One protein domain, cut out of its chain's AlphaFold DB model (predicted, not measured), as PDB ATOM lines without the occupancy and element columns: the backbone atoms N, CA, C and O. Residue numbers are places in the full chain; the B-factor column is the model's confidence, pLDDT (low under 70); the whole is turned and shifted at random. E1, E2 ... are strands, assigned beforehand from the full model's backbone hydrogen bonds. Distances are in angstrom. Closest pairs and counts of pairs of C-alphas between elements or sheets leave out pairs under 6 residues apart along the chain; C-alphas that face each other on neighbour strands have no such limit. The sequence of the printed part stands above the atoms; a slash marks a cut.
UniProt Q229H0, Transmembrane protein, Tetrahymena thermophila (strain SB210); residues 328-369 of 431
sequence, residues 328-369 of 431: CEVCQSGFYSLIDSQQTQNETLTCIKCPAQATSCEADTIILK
ATOM      1  N   CYS A 328     168.958 160.887 196.352       93.88
ATOM      2  CA  CYS A 328     169.249 162.103 197.106       93.88
ATOM      3  C   CYS A 328     168.470 162.058 198.423       93.88
ATOM      4  O   CYS A 328     167.293 162.427 198.479       93.88
ATOM      5  N   GLU A 329     169.110 161.542 199.471       93.19
ATOM      6  CA  GLU A 329     168.520 161.461 200.806       93.19
ATOM      7  C   GLU A 329     168.644 162.812 201.511       93.19
ATOM      8  O   GLU A 329     169.731 163.373 201.601       93.19
ATOM      9  N   VAL A 330     167.524 163.337 202.005       94.19
ATOM     10  CA  VAL A 330     167.496 164.604 202.746       94.19
ATOM     11  C   VAL A 330     167.945 164.366 204.175       94.19
ATOM     12  O   VAL A 330     167.416 163.466 204.840       94.19
ATOM     13  N   CYS A 331     168.841 165.215 204.669       93.88
ATOM     14  CA  CYS A 331     169.192 165.227 206.081       93.88
ATOM     15  C   CYS A 331     167.977 165.637 206.921       93.88
ATOM     16  O   CYS A 331     167.485 166.759 206.822       93.88
ATOM     17  N   GLN A 332     167.465 164.685 207.703       95.19
ATOM     18  CA  GLN A 332     166.292 164.871 208.556       95.19
ATOM     19  C   GLN A 332     166.592 165.833 209.711       95.19
ATOM     20  O   GLN A 332     167.753 166.084 210.030       95.19
ATOM     21  N   SER A 333     165.540 166.308 210.380       95.50
ATOM     22  CA  SER A 333     165.663 167.152 211.572       95.50
ATOM     23  C   SER A 333     166.642 166.554 212.595       95.50
ATOM     24  O   SER A 333     166.560 165.372 212.941       95.50
ATOM     25  N   GLY A 334     167.596 167.366 213.050       94.94
ATOM     26  CA  GLY A 334     168.720 166.928 213.883       94.94
ATOM     27  C   GLY A 334     170.024 166.700 213.109       94.94
ATOM     28  O   GLY A 334     171.067 166.493 213.740       94.94
ATOM     29  N   PHE A 335     169.986 166.763 211.775       95.81
ATOM     30  CA  PHE A 335     171.149 166.598 210.912       95.81
ATOM     31  C   PHE A 335     171.150 167.574 209.729       95.81
ATOM     32  O   PHE A 335     170.096 168.001 209.260       95.81
ATOM     33  N   TYR A 336     172.336 167.883 209.203       94.00
ATOM     34  CA  TYR A 336     172.522 168.793 208.072       94.00
ATOM     35  C   TYR A 336     173.636 168.337 207.112       94.00
ATOM     36  O   TYR A 336     174.421 167.441 207.423       94.00
ATOM     37  N   SER A 337     173.716 168.968 205.937       92.44
ATOM     38  CA  SER A 337     174.856 168.878 205.016       92.44
ATOM     39  C   SER A 337     175.010 170.181 204.227       92.44
ATOM     40  O   SER A 337     174.097 170.578 203.506       92.44
ATOM     41  N   LEU A 338     176.161 170.851 204.337       89.12
ATOM     42  CA  LEU A 338     176.452 172.096 203.599       89.12
ATOM     43  C   LEU A 338     177.269 171.857 202.319       89.12
ATOM     44  O   LEU A 338     177.393 172.759 201.489       89.12
ATOM     45  N   ILE A 339     177.800 170.643 202.145       81.50
ATOM     46  CA  ILE A 339     178.637 170.263 201.004       81.50
ATOM     47  C   ILE A 339     177.765 170.152 199.752       81.50
ATOM     48  O   ILE A 339     176.722 169.492 199.755       81.50
ATOM     49  N   ASP A 340     178.209 170.772 198.659       72.69
ATOM     50  CA  ASP A 340     177.598 170.548 197.353       72.69
ATOM     51  C   ASP A 340     178.074 169.206 196.783       72.69
ATOM     52  O   ASP A 340     179.263 168.988 196.537       72.69
ATOM     53  N   SER A 341     177.119 168.309 196.543       64.00
ATOM     54  CA  SER A 341     177.344 166.967 196.000       64.00
ATOM     55  C   SER A 341     178.058 166.947 194.637       64.00
ATOM     56  O   SER A 341     178.522 165.894 194.200       64.00
ATOM     57  N   GLN A 342     178.167 168.089 193.946       61.75
ATOM     58  CA  GLN A 342     178.943 168.217 192.707       61.75
ATOM     59  C   GLN A 342     180.461 168.074 192.910       61.75
ATOM     60  O   GLN A 342     181.155 167.683 191.973       61.75
ATOM     61  N   GLN A 343     180.979 168.370 194.106       57.03
ATOM     62  CA  GLN A 343     182.425 168.431 194.367       57.03
ATOM     63  C   GLN A 343     183.015 167.118 194.913       57.03
ATOM     64  O   GLN A 343     184.228 166.929 194.889       57.03
ATOM     65  N   THR A 344     182.174 166.180 195.351       56.19
ATOM     66  CA  THR A 344     182.572 164.965 196.081       56.19
ATOM     67  C   THR A 344     181.954 163.718 195.443       56.19
ATOM     68  O   THR A 344     181.106 163.037 196.011       56.19
ATOM     69  N   GLN A 345     182.375 163.390 194.216       54.00
ATOM     70  CA  GLN A 345     181.816 162.256 193.458       54.00
ATOM     71  C   GLN A 345     182.108 160.865 194.065       54.00
ATOM     72  O   GLN A 345     181.456 159.895 193.676       54.00
ATOM     73  N   ASN A 346     183.039 160.755 195.023       52.16
ATOM     74  CA  ASN A 346     183.580 159.469 195.486       52.16
ATOM     75  C   ASN A 346     183.561 159.238 197.006       52.16
ATOM     76  O   ASN A 346     184.000 158.178 197.446       52.16
ATOM     77  N   GLU A 347     183.035 160.164 197.807       58.16
ATOM     78  CA  GLU A 347     182.935 159.973 199.258       58.16
ATOM     79  C   GLU A 347     181.487 159.697 199.658       58.16
ATOM     80  O   GLU A 347     180.551 160.350 199.194       58.16
ATOM     81  N   THR A 348     181.283 158.695 200.515       61.66
ATOM     82  CA  THR A 348     179.993 158.462 201.164       61.66
ATOM     83  C   THR A 348     179.728 159.610 202.127       61.66
ATOM     84  O   THR A 348     180.120 159.557 203.291       61.66
ATOM     85  N   LEU A 349     179.093 160.661 201.616       75.94
ATOM     86  CA  LEU A 349     178.632 161.779 202.422       75.94
ATOM     87  C   LEU A 349     177.608 161.267 203.434       75.94
ATOM     88  O   LEU A 349     176.658 160.569 203.076       75.94
ATOM     89  N   THR A 350     177.805 161.620 204.696       86.56
ATOM     90  CA  THR A 350     176.856 161.354 205.773       86.56
ATOM     91  C   THR A 350     176.289 162.674 206.266       86.56
ATOM     92  O   THR A 350     176.965 163.701 206.263       86.56
ATOM     93  N   CYS A 351     175.025 162.659 206.681       91.69
ATOM     94  CA  CYS A 351     174.438 163.826 207.313       91.69
ATOM     95  C   CYS A 351     175.116 164.063 208.667       91.69
ATOM     96  O   CYS A 351     175.250 163.142 209.480       91.69
ATOM     97  N   ILE A 352     175.535 165.299 208.905       92.81
ATOM     98  CA  ILE A 352     176.268 165.710 210.099       92.81
ATOM     99  C   ILE A 352     175.252 166.046 211.187       92.81
ATOM    100  O   ILE A 352     174.266 166.731 210.929       92.81
ATOM    101  N   LYS A 353     175.460 165.544 212.408       95.88
ATOM    102  CA  LYS A 353     174.590 165.858 213.551       95.88
ATOM    103  C   LYS A 353     174.649 167.357 213.851       95.88
ATOM    104  O   LYS A 353     175.732 167.933 213.794       95.88
ATOM    105  N   CYS A 354     173.522 167.966 214.234       95.81
ATOM    106  CA  CYS A 354     173.513 169.383 214.594       95.81
ATOM    107  C   CYS A 354     174.606 169.718 215.623       95.81
ATOM    108  O   CYS A 354     174.748 168.992 216.619       95.81
ATOM    109  N   PRO A 355     175.332 170.828 215.426       95.69
ATOM    110  CA  PRO A 355     176.316 171.298 216.388       95.69
ATOM    111  C   PRO A 355     175.624 171.688 217.700       95.69
ATOM    112  O   PRO A 355     174.462 172.095 217.714       95.69
ATOM    113  N   ALA A 356     176.335 171.578 218.824       95.06
ATOM    114  CA  ALA A 356     175.778 171.876 220.150       95.06
ATOM    115  C   ALA A 356     175.345 173.350 220.301       95.06
ATOM    116  O   ALA A 356     174.478 173.670 221.118       95.06
ATOM    117  N   GLN A 357     175.938 174.222 219.491       94.12
ATOM    118  CA  GLN A 357     175.686 175.654 219.375       94.12
ATOM    119  C   GLN A 357     174.397 175.972 218.594       94.12
ATOM    120  O   GLN A 357     173.926 177.106 218.621       94.12
ATOM    121  N   ALA A 358     173.794 174.989 217.915       94.25
ATOM    122  CA  ALA A 358     172.544 175.162 217.185       94.25
ATOM    123  C   ALA A 358     171.314 174.822 218.038       94.25
ATOM    124  O   ALA A 358     171.321 173.912 218.868       94.25
ATOM    125  N   THR A 359     170.232 175.557 217.801       94.25
ATOM    126  CA  THR A 359     168.893 175.265 218.320       94.25
ATOM    127  C   THR A 359     168.279 174.092 217.559       94.25
ATOM    128  O   THR A 359     167.707 173.187 218.160       94.25
ATOM    129  N   SER A 360     168.405 174.099 216.230       95.00
ATOM    130  CA  SER A 360     167.976 173.005 215.355       95.00
ATOM    131  C   SER A 360     168.706 173.073 214.013       95.00
ATOM    132  O   SER A 360     169.287 174.101 213.664       95.00
ATOM    133  N   CYS A 361     168.701 171.977 213.267       94.88
ATOM    134  CA  CYS A 361     169.212 171.927 211.904       94.88
ATOM    135  C   CYS A 361     168.451 170.862 211.108       94.88
ATOM    136  O   CYS A 361     167.992 169.865 211.677       94.88
ATOM    137  N   GLU A 362     168.288 171.101 209.814       95.31
ATOM    138  CA  GLU A 362     167.615 170.214 208.867       95.31
ATOM    139  C   GLU A 362     168.096 170.555 207.454       95.31
ATOM    140  O   GLU A 362     168.275 171.730 207.129       95.31
ATOM    141  N   ALA A 363     168.284 169.542 206.605       93.44
ATOM    142  CA  ALA A 363     168.767 169.705 205.238       93.44
ATOM    143  C   ALA A 363     170.049 170.565 205.170       93.44
ATOM    144  O   ALA A 363     171.100 170.134 205.641       93.44
ATOM    145  N   ASP A 364     170.004 171.746 204.553       92.38
ATOM    146  CA  ASP A 364     171.130 172.680 204.416       92.38
ATOM    147  C   ASP A 364     171.079 173.839 205.421       92.38
ATOM    148  O   ASP A 364     171.860 174.784 205.330       92.38
ATOM    149  N   THR A 365     170.152 173.789 206.375       92.50
ATOM    150  CA  THR A 365     169.885 174.883 207.302       92.50
ATOM    151  C   THR A 365     170.346 174.523 208.709       92.50
ATOM    152  O   THR A 365     169.986 173.484 209.259       92.50
ATOM    153  N   ILE A 366     171.107 175.430 209.322       93.50
ATOM    154  CA  ILE A 366     171.490 175.387 210.737       93.50
ATOM    155  C   ILE A 366     170.953 176.659 211.388       93.50
ATOM    156  O   ILE A 366     171.268 177.755 210.929       93.50
ATOM    157  N   ILE A 367     170.154 176.505 212.440       92.25
ATOM    158  CA  ILE A 367     169.581 177.598 213.229       92.25
ATOM    159  C   ILE A 367     170.400 177.711 214.512       92.25
ATOM    160  O   ILE A 367     170.289 176.848 215.386       92.25
ATOM    161  N   LEU A 368     171.229 178.749 214.632       92.94
ATOM    162  CA  LEU A 368     172.087 178.958 215.802       92.94
ATOM    163  C   LEU A 368     171.279 179.335 217.054       92.94
ATOM    164  O   LEU A 368     170.148 179.816 216.963       92.94
ATOM    165  N   LYS A 369     171.838 179.070 218.236       92.25
ATOM    166  CA  LYS A 369     171.388 179.695 219.489       92.25
ATOM    167  C   LYS A 369     171.880 181.143 219.523       92.25
ATOM    168  O   LYS A 369     172.904 181.458 218.919       92.25
TER     169      LYS A 369
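AT A GLANCE: This is residues 328 to 369 of the 431 residues of the protein "Transmembrane protein" of Tetrahymena thermophila (strain SB210) (UniProt Q229H0). What is the picture? There is little regular structure: a hairpin of E2 and E3 sits toward one end of a rod, and residues 342 to 348 of a long loop stick out at the other. What builds it? The 42 printed residues hold three named strands, E1, E2, E3, and no named helix; the class is all strand, with 12 residues in named elements and E2 - E3 antiparallel. How large is it? It is only just compact, close to loose, with a radius of gyration of the C-alphas of 10.7 A and spans of 33 by 15 by 12 A.

IN THESE COORDINATES: Where is the sheet? E2, residues 358 to 362, is 10.9 A long and begins at C-alpha (172.544, 175.162, 217.185). E3, residues 365 to 368, spans 9.7 A. Where is E1? E1, residues 328 to 330, begins at C-alpha (169.249, 162.103, 197.106).

HOW THE PARTS SIT: How do E2 and E3 stand? This hairpin is antiparallel at 173 degrees; N 359 and O 367, 2.7 A apart, are within hydrogen-bond range. And E1? It pairs with no named strand, is apart from E3 and only just apart from E2, closest C-alphas 8.3 A.

THE WHOLE: Is anything cut or long? The printed part has no cut; the E1 to E2 link, 27 residues, is long. Where is confidence low? Residues 341 to 348 are under 70.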